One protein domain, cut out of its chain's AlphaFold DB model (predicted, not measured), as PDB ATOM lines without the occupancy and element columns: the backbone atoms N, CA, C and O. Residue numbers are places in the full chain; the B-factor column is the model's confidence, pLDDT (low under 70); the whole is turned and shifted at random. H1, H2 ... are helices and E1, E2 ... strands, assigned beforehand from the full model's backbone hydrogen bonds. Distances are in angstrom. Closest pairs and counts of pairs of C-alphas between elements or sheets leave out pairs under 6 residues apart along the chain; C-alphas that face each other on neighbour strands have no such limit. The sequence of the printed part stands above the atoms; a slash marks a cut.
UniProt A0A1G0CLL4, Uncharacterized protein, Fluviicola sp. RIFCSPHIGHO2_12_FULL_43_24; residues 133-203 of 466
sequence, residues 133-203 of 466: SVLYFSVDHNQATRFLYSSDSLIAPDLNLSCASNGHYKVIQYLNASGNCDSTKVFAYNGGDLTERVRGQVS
ATOM      1  N   SER A 133     352.130 164.091 200.503       90.12
ATOM      2  CA  SER A 133     351.737 163.431 201.760       90.12
ATOM      3  C   SER A 133     351.063 162.058 201.579       90.12
ATOM      4  O   SER A 133     351.107 161.219 202.481       90.12
ATOM      5  N   VAL A 134     350.483 161.784 200.407       92.06
ATOM      6  CA  VAL A 134     349.876 160.488 200.072       92.06
ATOM      7  C   VAL A 134     350.692 159.789 198.995       92.06
ATOM      8  O   VAL A 134     350.868 160.333 197.905       92.06
ATOM      9  N   LEU A 135     351.162 158.573 199.277       94.19
ATOM     10  CA  LEU A 135     351.897 157.740 198.322       94.19
ATOM     11  C   LEU A 135     351.004 156.624 197.773       94.19
ATOM     12  O   LEU A 135     350.413 155.867 198.546       94.19
ATOM     13  N   TYR A 136     350.948 156.504 196.445       95.56
ATOM     14  CA  TYR A 136     350.139 155.511 195.741       95.56
ATOM     15  C   TYR A 136     351.006 154.390 195.186       95.56
ATOM     16  O   TYR A 136     352.017 154.630 194.521       95.56
ATOM     17  N   PHE A 137     350.573 153.161 195.432       94.69
ATOM     18  CA  PHE A 137     351.214 151.940 194.971       94.69
ATOM     19  C   PHE A 137     350.202 151.063 194.239       94.69
ATOM     20  O   PHE A 137     349.015 151.077 194.563       94.69
ATOM     21  N   SER A 138     350.687 150.262 193.295       94.94
ATOM     22  CA  SER A 138     349.932 149.159 192.693       94.94
ATOM     23  C   SER A 138     350.534 147.822 193.097       94.94
ATOM     24  O   SER A 138     351.741 147.729 193.316       94.94
ATOM     25  N   VAL A 139     349.695 146.796 193.176       94.81
ATOM     26  CA  VAL A 139     350.076 145.388 193.279       94.81
ATOM     27  C   VAL A 139     349.378 144.662 192.141       94.81
ATOM     28  O   VAL A 139     348.151 144.629 192.101       94.81
ATOM     29  N   ASP A 140     350.147 144.130 191.196       92.62
ATOM     30  CA  ASP A 140     349.585 143.381 190.071       92.62
ATOM     31  C   ASP A 140     349.182 141.944 190.459       92.62
ATOM     32  O   ASP A 140     349.424 141.477 191.575       92.62
ATOM     33  N   HIS A 141     348.572 141.219 189.517       90.31
ATOM     34  CA  HIS A 141     348.149 139.827 189.711       90.31
ATOM     35  C   HIS A 141     349.302 138.870 190.074       90.31
ATOM     36  O   HIS A 141     349.057 137.836 190.694       90.31
ATOM     37  N   ASN A 142     350.552 139.225 189.748       89.06
ATOM     38  CA  ASN A 142     351.759 138.476 190.110       89.06
ATOM     39  C   ASN A 142     352.334 138.908 191.469       89.06
ATOM     40  O   ASN A 142     353.448 138.520 191.815       89.06
ATOM     41  N   GLN A 143     351.586 139.702 192.243       89.00
ATOM     42  CA  GLN A 143     352.005 140.291 193.515       89.00
ATOM     43  C   GLN A 143     353.183 141.272 193.388       89.00
ATOM     44  O   GLN A 143     353.820 141.612 194.389       89.00
ATOM     45  N   ALA A 144     353.474 141.771 192.182       91.69
ATOM     46  CA  ALA A 144     354.545 142.734 191.977       91.69
ATOM     47  C   ALA A 144     354.070 144.129 192.405       91.69
ATOM     48  O   ALA A 144     353.096 144.664 191.872       91.69
ATOM     49  N   THR A 145     354.759 144.725 193.384       93.56
ATOM     50  CA  THR A 145     354.440 146.065 193.889       93.56
ATOM     51  C   THR A 145     355.191 147.139 193.108       93.56
ATOM     52  O   THR A 145     356.395 147.009 192.909       93.56
ATOM     53  N   ARG A 146     354.524 148.227 192.713       94.00
ATOM     54  CA  ARG A 146     355.161 149.391 192.067       94.00
ATOM     55  C   ARG A 146     354.669 150.700 192.667       94.00
ATOM     56  O   ARG A 146     353.486 150.828 192.979       94.00
ATOM     57  N   PHE A 147     355.562 151.676 192.808       93.88
ATOM     58  CA  PHE A 147     355.186 153.053 193.133       93.88
ATOM     59  C   PHE A 147     354.587 153.720 191.891       93.88
ATOM     60  O   PHE A 147     355.155 153.617 190.806       93.88
ATOM     61  N   LEU A 148     353.438 154.379 192.045       94.06
ATOM     62  CA  LEU A 148     352.731 155.033 190.945       94.06
ATOM     63  C   LEU A 148     353.020 156.536 190.923       94.06
ATOM     64  O   LEU A 148     353.582 157.055 189.965       94.06
ATOM     65  N   TYR A 149     352.606 157.236 191.979       95.44
ATOM     66  CA  TYR A 149     352.731 158.686 192.120       95.44
ATOM     67  C   TYR A 149     352.456 159.109 193.569       95.44
ATOM     68  O   TYR A 149     352.094 158.294 194.425       95.44
ATOM     69  N   SER A 150     352.594 160.406 193.847       96.12
ATOM     70  CA  SER A 150     352.179 161.014 195.111       96.12
ATOM     71  C   SER A 150     351.130 162.117 194.913       96.12
ATOM     72  O   SER A 150     351.066 162.761 193.862       96.12
ATOM     73  N   SER A 151     350.275 162.336 195.913       94.75
ATOM     74  CA  SER A 151     349.231 163.370 195.905       94.75
ATOM     75  C   SER A 151     349.094 164.054 197.266       94.75
ATOM     76  O   SER A 151     349.416 163.466 198.293       94.75
ATOM     77  N   ASP A 152     348.586 165.286 197.269       91.75
ATOM     78  CA  ASP A 152     348.145 165.997 198.481       91.75
ATOM     79  C   ASP A 152     346.665 165.719 198.774       91.75
ATOM     80  O   ASP A 152     346.040 166.349 199.622       91.75
ATOM     81  N   SER A 153     346.076 164.774 198.043       91.06
ATOM     82  CA  SER A 153     344.710 164.307 198.221       91.06
ATOM     83  C   SER A 153     344.692 162.797 198.403       91.06
ATOM     84  O   SER A 153     345.438 162.062 197.744       91.06
ATOM     85  N   LEU A 154     343.816 162.343 199.293       89.12
ATOM     86  CA  LEU A 154     343.539 160.939 199.537       89.12
ATOM     87  C   LEU A 154     342.348 160.523 198.665       89.12
ATOM     88  O   LEU A 154     341.237 161.019 198.843       89.12
ATOM     89  N   ILE A 155     342.612 159.659 197.685       91.06
ATOM     90  CA  ILE A 155     341.694 159.286 196.609       91.06
ATOM     91  C   ILE A 155     341.641 157.758 196.539       91.06
ATOM     92  O   ILE A 155     342.623 157.108 196.191       91.06
ATOM     93  N   ALA A 156     340.492 157.179 196.856       91.12
ATOM     94  CA  ALA A 156     340.223 155.753 196.700       91.12
ATOM     95  C   ALA A 156     338.774 155.602 196.210       91.12
ATOM     96  O   ALA A 156     337.852 155.563 197.030       91.12
ATOM     97  N   PRO A 157     338.544 155.601 194.881       89.88
ATOM     98  CA  PRO A 157     337.197 155.638 194.316       89.88
ATOM     99  C   PRO A 157     336.336 154.433 194.710       89.88
ATOM    100  O   PRO A 157     335.156 154.598 194.990       89.88
ATOM    101  N   ASP A 158     336.931 153.243 194.812       89.00
ATOM    102  CA  ASP A 158     336.270 152.009 195.261       89.00
ATOM    103  C   ASP A 158     335.833 152.053 196.735       89.00
ATOM    104  O   ASP A 158     334.956 151.300 197.155       89.00
ATOM    105  N   LEU A 159     336.410 152.971 197.516       88.69
ATOM    106  CA  LEU A 159     336.035 153.245 198.901       88.69
ATOM    107  C   LEU A 159     335.191 154.526 199.038       88.69
ATOM    108  O   LEU A 159     334.977 154.987 200.158       88.69
ATOM    109  N   ASN A 160     334.728 155.118 197.927       86.69
ATOM    110  CA  ASN A 160     334.031 156.411 197.886       86.69
ATOM    111  C   ASN A 160     334.797 157.541 198.598       86.69
ATOM    112  O   ASN A 160     334.206 158.374 199.288       86.69
ATOM    113  N   LEU A 161     336.124 157.571 198.439       86.06
ATOM    114  CA  LEU A 161     336.993 158.526 199.116       86.06
ATOM    115  C   LEU A 161     337.664 159.488 198.133       86.06
ATOM    116  O   LEU A 161     338.371 159.066 197.217       86.06
ATOM    117  N   SER A 162     337.480 160.787 198.364       89.12
ATOM    118  CA  SER A 162     338.208 161.864 197.691       89.12
ATOM    119  C   SER A 162     338.213 163.107 198.577       89.12
ATOM    120  O   SER A 162     337.177 163.744 198.770       89.12
ATOM    121  N   CYS A 163     339.361 163.440 199.160       85.31
ATOM    122  CA  CYS A 163     339.512 164.631 199.994       85.31
ATOM    123  C   CYS A 163     340.959 165.132 200.010       85.31
ATOM    124  O   CYS A 163     341.892 164.396 199.681       85.31
ATOM    125  N   ALA A 164     341.160 166.379 200.441       86.94
ATOM    126  CA  ALA A 164     342.494 166.862 200.779       86.94
ATOM    127  C   ALA A 164     343.090 166.007 201.908       86.94
ATOM    128  O   ALA A 164     342.381 165.589 202.828       86.94
ATOM    129  N   SER A 165     344.385 165.725 201.819       83.88
ATOM    130  CA  SER A 165     345.094 164.992 202.855       83.88
ATOM    131  C   SER A 165     345.347 165.892 204.058       83.88
ATOM    132  O   SER A 165     345.801 167.025 203.916       83.88
ATOM    133  N   ASN A 166     345.096 165.364 205.251       77.56
ATOM    134  CA  ASN A 166     345.421 165.988 206.533       77.56
ATOM    135  C   ASN A 166     346.551 165.251 207.270       77.56
ATOM    136  O   ASN A 166     346.740 165.445 208.465       77.56
ATOM    137  N   GLY A 167     347.254 164.349 206.588       81.38
ATOM    138  CA  GLY A 167     348.171 163.407 207.210       81.38
ATOM    139  C   GLY A 167     349.042 162.698 206.187       81.38
ATOM    140  O   GLY A 167     349.020 163.017 205.000       81.38
ATOM    141  N   HIS A 168     349.810 161.719 206.653       85.62
ATOM    142  CA  HIS A 168     350.598 160.851 205.783       85.62
ATOM    143  C   HIS A 168     349.885 159.526 205.564       85.62
ATOM    144  O   HIS A 168     349.547 158.831 206.527       85.62
ATOM    145  N   TYR A 169     349.709 159.156 204.298       87.25
ATOM    146  CA  TYR A 169     348.968 157.957 203.924       87.25
ATOM    147  C   TYR A 169     349.686 157.155 202.848       87.25
ATOM    148  O   TYR A 169     350.338 157.696 201.952       87.25
ATOM    149  N   LYS A 170     349.508 155.839 202.917       90.94
ATOM    150  CA  LYS A 170     349.907 154.907 201.867       90.94
ATOM    151  C   LYS A 170     348.659 154.240 201.308       90.94
ATOM    152  O   LYS A 170     347.921 153.600 202.053       90.94
ATOM    153  N   VAL A 171     348.449 154.365 200.004       93.69
ATOM    154  CA  VAL A 171     347.326 153.760 199.283       93.69
ATOM    155  C   VAL A 171     347.866 152.658 198.381       93.69
ATOM    156  O   VAL A 171     348.801 152.891 197.619       93.69
ATOM    157  N   ILE A 172     347.300 151.458 198.480       94.25
ATOM    158  CA  ILE A 172     347.704 150.295 197.685       94.25
ATOM    159  C   ILE A 172     346.509 149.821 196.862       94.25
ATOM    160  O   ILE A 172     345.511 149.386 197.429       94.25
ATOM    161  N   GLN A 173     346.633 149.894 195.540       95.56
ATOM    162  CA  GLN A 173     345.652 149.416 194.568       95.56
ATOM    163  C   GLN A 173     346.024 148.002 194.118       95.56
ATOM    164  O   GLN A 173     347.131 147.779 193.631       95.56
ATOM    165  N   TYR A 174     345.116 147.047 194.264       94.81
ATOM    166  CA  TYR A 174     345.295 145.673 193.804       94.81
ATOM    167  C   TYR A 174     344.655 145.524 192.428       94.81
ATOM    168  O   TYR A 174     343.461 145.774 192.275       94.81
ATOM    169  N   LEU A 175     345.452 145.150 191.429       94.44
ATOM    170  CA  LEU A 175     345.034 145.068 190.032       94.44
ATOM    171  C   LEU A 175     344.760 143.614 189.621       94.44
ATOM    172  O   LEU A 175     345.545 142.719 189.942       94.44
ATOM    173  N   ASN A 176     343.698 143.384 188.848       91.94
ATOM    174  CA  ASN A 176     343.440 142.085 188.224       91.94
ATOM    175  C   ASN A 176     344.362 141.801 187.029       91.94
ATOM    176  O   ASN A 176     345.172 142.626 186.602       91.94
ATOM    177  N   ALA A 177     344.199 140.612 186.443       90.25
ATOM    178  CA  ALA A 177     344.910 140.187 185.239       90.25
ATOM    179  C   ALA A 177     344.686 141.113 184.026       90.25
ATOM    180  O   ALA A 177     345.544 141.181 183.151       90.25
ATOM    181  N   SER A 178     343.567 141.847 183.977       88.50
ATOM    182  CA  SER A 178     343.273 142.834 182.929       88.50
ATOM    183  C   SER A 178     343.866 144.222 183.214       88.50
ATOM    184  O   SER A 178     343.718 145.116 182.386       88.50
ATOM    185  N   GLY A 179     344.527 144.415 184.361       84.62
ATOM    186  CA  GLY A 179     345.125 145.686 184.780       84.62
ATOM    187  C   GLY A 179     344.154 146.668 185.443       84.62
ATOM    188  O   GLY A 179     344.560 147.777 185.782       84.62
ATOM    189  N   ASN A 180     342.895 146.278 185.663       89.19
ATOM    190  CA  ASN A 180     341.905 147.109 186.351       89.19
ATOM    191  C   ASN A 180     342.023 146.945 187.873       89.19
ATOM    192  O   ASN A 180     342.382 145.872 188.351       89.19
ATOM    193  N   CYS A 181     341.694 147.993 188.633       90.12
ATOM    194  CA  CYS A 181     341.705 147.948 190.097       90.12
ATOM    195  C   CYS A 181     340.530 147.114 190.635       90.12
ATOM    196  O   CYS A 181     339.375 147.472 190.413       90.12
ATOM    197  N   ASP A 182     340.837 146.036 191.356       89.12
ATOM    198  CA  ASP A 182     339.864 145.177 192.041       89.12
ATOM    199  C   ASP A 182     339.543 145.683 193.449       89.12
ATOM    200  O   ASP A 182     338.413 145.568 193.919       89.12
ATOM    201  N   SER A 183     340.551 146.195 194.161       92.25
ATOM    202  CA  SER A 183     340.381 146.707 195.523       92.25
ATOM    203  C   SER A 183     341.505 147.653 195.924       92.25
ATOM    204  O   SER A 183     342.650 147.490 195.502       92.25
ATOM    205  N   THR A 184     341.195 148.597 196.806       95.00
ATOM    206  CA  THR A 184     342.165 149.508 197.410       95.00
ATOM    207  C   THR A 184     342.274 149.268 198.909       95.00
ATOM    208  O   THR A 184     341.284 149.059 199.611       95.00
ATOM    209  N   LYS A 185     343.501 149.356 199.422       93.69
ATOM    210  CA  LYS A 185     343.780 149.461 200.855       93.69
ATOM    211  C   LYS A 185     344.402 150.802 201.194       93.69
ATOM    212  O   LYS A 185     345.271 151.291 200.472       93.69
ATOM    213  N   VAL A 186     343.986 151.365 202.321       90.69
ATOM    214  CA  VAL A 186     344.488 152.642 202.835       90.69
ATOM    215  C   VAL A 186     345.155 152.401 204.176       90.69
ATOM    216  O   VAL A 186     344.543 151.865 205.095       90.69
ATOM    217  N   PHE A 187     346.406 152.827 204.296       87.25
ATOM    218  CA  PHE A 187     347.196 152.697 205.510       87.25
ATOM    219  C   PHE A 187     347.563 154.072 206.056       87.25
ATOM    220  O   PHE A 187     347.954 154.968 205.298       87.25
ATOM    221  N   ALA A 188     347.509 154.209 207.380       81.62
ATOM    222  CA  ALA A 188     348.209 155.281 208.069       81.62
ATOM    223  C   ALA A 188     349.713 155.142 207.846       81.62
ATOM    224  O   ALA A 188     350.260 154.065 207.597       81.62
ATOM    225  N   TYR A 189     350.397 156.254 208.037       78.75
ATOM    226  CA  TYR A 189     351.845 156.323 208.054       78.75
ATOM    227  C   TYR A 189     352.524 155.341 209.027       78.75
ATOM    228  O   TYR A 189     353.545 154.746 208.686       78.75
ATOM    229  N   ASN A 190     351.938 155.096 210.203       72.69
ATOM    230  CA  ASN A 190     352.450 154.110 211.160       72.69
ATOM    231  C   ASN A 190     352.265 152.650 210.681       72.69
ATOM    232  O   ASN A 190     352.723 151.731 211.355       72.69
ATOM    233  N   GLY A 191     351.626 152.420 209.531       78.62
ATOM    234  CA  GLY A 191     351.330 151.100 208.975       78.62
ATOM    235  C   GLY A 191     349.987 150.510 209.408       78.62
ATOM    236  O   GLY A 191     349.655 149.418 208.953       78.62
ATOM    237  N   GLY A 192     349.211 151.205 210.247       80.62
ATOM    238  CA  GLY A 192     347.858 150.794 210.616       80.62
ATOM    239  C   GLY A 192     346.939 150.752 209.396       80.62
ATOM    240  O   GLY A 192     346.915 151.699 208.611       80.62
ATOM    241  N   ASP A 193     346.201 149.655 209.224       86.75
ATOM    242  CA  ASP A 193     345.217 149.504 208.150       86.75
ATOM    243  C   ASP A 193     343.943 150.276 208.513       86.75
ATOM    244  O   ASP A 193     343.338 150.064 209.564       86.75
ATOM    245  N   LEU A 194     343.555 151.206 207.647       85.00
ATOM    246  CA  LEU A 194     342.407 152.086 207.836       85.00
ATOM    247  C   LEU A 194     341.277 151.773 206.853       85.00
ATOM    248  O   LEU A 194     340.256 152.456 206.861       85.00
ATOM    249  N   THR A 195     341.426 150.738 206.025       88.44
ATOM    250  CA  THR A 195     340.527 150.431 204.906       88.44
ATOM    251  C   THR A 195     339.076 150.263 205.351       88.44
ATOM    252  O   THR A 195     338.189 150.915 204.804       88.44
ATOM    253  N   GLU A 196     338.816 149.460 206.388       85.12
ATOM    254  CA  GLU A 196     337.447 149.263 206.896       85.12
ATOM    255  C   GLU A 196     336.873 150.531 207.535       85.12
ATOM    256  O   GLU A 196     335.680 150.801 207.413       85.12
ATOM    257  N   ARG A 197     337.723 151.353 208.164       78.75
ATOM    258  CA  ARG A 197     337.304 152.651 208.710       78.75
ATOM    259  C   ARG A 197     336.919 153.624 207.599       78.75
ATOM    260  O   ARG A 197     335.932 154.332 207.769       78.75
ATOM    261  N   VAL A 198     337.638 153.620 206.464       81.50
ATOM    262  CA  VAL A 198     337.265 154.417 205.274       81.50
ATOM    263  C   VAL A 198     335.906 153.950 204.804       81.50
ATOM    264  O   VAL A 198     334.990 154.749 204.642       81.50
ATOM    265  N   ARG A 199     335.795 152.637 204.579       84.00
ATOM    266  CA  ARG A 199     334.634 152.019 203.953       84.00
ATOM    267  C   ARG A 199     333.373 152.244 204.775       84.00
ATOM    268  O   ARG A 199     332.325 152.532 204.210       84.00
ATOM    269  N   GLY A 200     333.484 152.132 206.097       75.50
ATOM    270  CA  GLY A 200     332.382 152.377 207.020       75.50
ATOM    271  C   GLY A 200     332.071 153.855 207.265       75.50
ATOM    272  O   GLY A 200     331.111 154.122 207.980       75.50
ATOM    273  N   GLN A 201     332.871 154.794 206.734       70.31
ATOM    274  CA  GLN A 201     332.767 156.241 206.992       70.31
ATOM    275  C   GLN A 201     332.592 156.569 208.486       70.31
ATOM    276  O   GLN A 201     331.838 157.465 208.869       70.31
ATOM    277  N   VAL A 202     333.261 155.803 209.348       62.94
ATOM    278  CA  VAL A 202     333.072 155.891 210.798       62.94
ATOM    279  C   VAL A 202     333.753 157.160 211.300       62.94
ATOM    280  O   VAL A 202     334.983 157.244 211.272       62.94
ATOM    281  N   SER A 203     332.972 158.141 211.770       61.41
ATOM    282  CA  SER A 203     333.539 159.327 212.416       61.41
ATOM    283  C   SER A 203     334.253 158.932 213.703       61.41
ATOM    284  O   SER A 203     333.795 158.053 214.434       61.41
TER     285      SER A 203
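What this domain is: This is residues 133 to 203 of the 466 residues of an uncharacterized protein of Fluviicola sp. RIFCSPHIGHO2_12_FULL_43_24 (UniProt A0A1G0CLL4). A strongly twisted wall of four strands, E2, E1, E5 and E6, has the small two-stranded hairpin of E3 and E4 over part of one face, with E3 the nearer of the two to the wall. The short helix H1 packs at the E6 edge, beside the strands, and the last printed residues run out from it. The printed part has 71 residues, with E1 E2 E3 E4 E5 E6 H1 along the chain; the larger sheet has the order E2 E1 E5 E6 and is mixed, the smaller is antiparallel. The class is mostly strand, and the whole is compact, with a radius of gyration of the C-alphas of 11.8 A, and elongated, spanning 35 by 23 by 19 A.

How they stand to each other: E1, residues 134 to 139, and E2, residues 145 to 151, form an antiparallel hairpin; N 136 and O 149 are 2.9 A apart, within hydrogen-bond range. E5, residues 169 to 175, is the parallel neighbour of E1 at 23 degrees between directions, with N 137 and O 171 at 2.8 A. E6, residues 181 to 188, forms an antiparallel hairpin with E5, with N 172 and O 185 at 2.8 A. From edge strand E2 to edge strand E6 the strands' lines turn by 66 degrees. E3, residues 153 to 156, and E4, residues 161 to 164, form another antiparallel hairpin, with N 154 and O 163 at 2.8 A. The closest C-alphas of E3 and E1 are those of Leu 154 and Val 134, 6.4 A apart; those of E3 and E6 are Ala 156 and Thr 184, 6.6 A. E2 and E3 meet only through their link, while E4 is apart from E1, E2, E5 and E6. H1, residues 195 to 199, is on the four-stranded sheet at a height over the sheet of 5.5 A, over none of its strands; its closest C-alpha pair with E6 is Thr 195 and Val 186, 5.0 A. In H1 every O i to N i+4 pair is within hydrogen-bond range.

Where its parts are: E1 begins at C-alpha 134, (349.876, 160.488, 200.072), and is 16.6 A long. E2 measures 18.2 A, E3 9.8 A and E4 10.1 A. E5 measures 19.4 A, and E6, the longest strand with 8 residues, 20.5 A, ending at C-alpha 188, (348.209, 155.281, 208.069). H1 measures 6.2 A and ends at C-alpha 199, (334.634, 152.019, 203.953).

The domain as a whole: The two C-alphas farthest apart are those of Asn 142 and Ser 203, 35.6 A. The printed part has no cut. The links from E1 through to E6 are tight, and the link from E6 to H1 is short. The mean pLDDT of the printed part is 87.9; residues 202 to 203 are under 70.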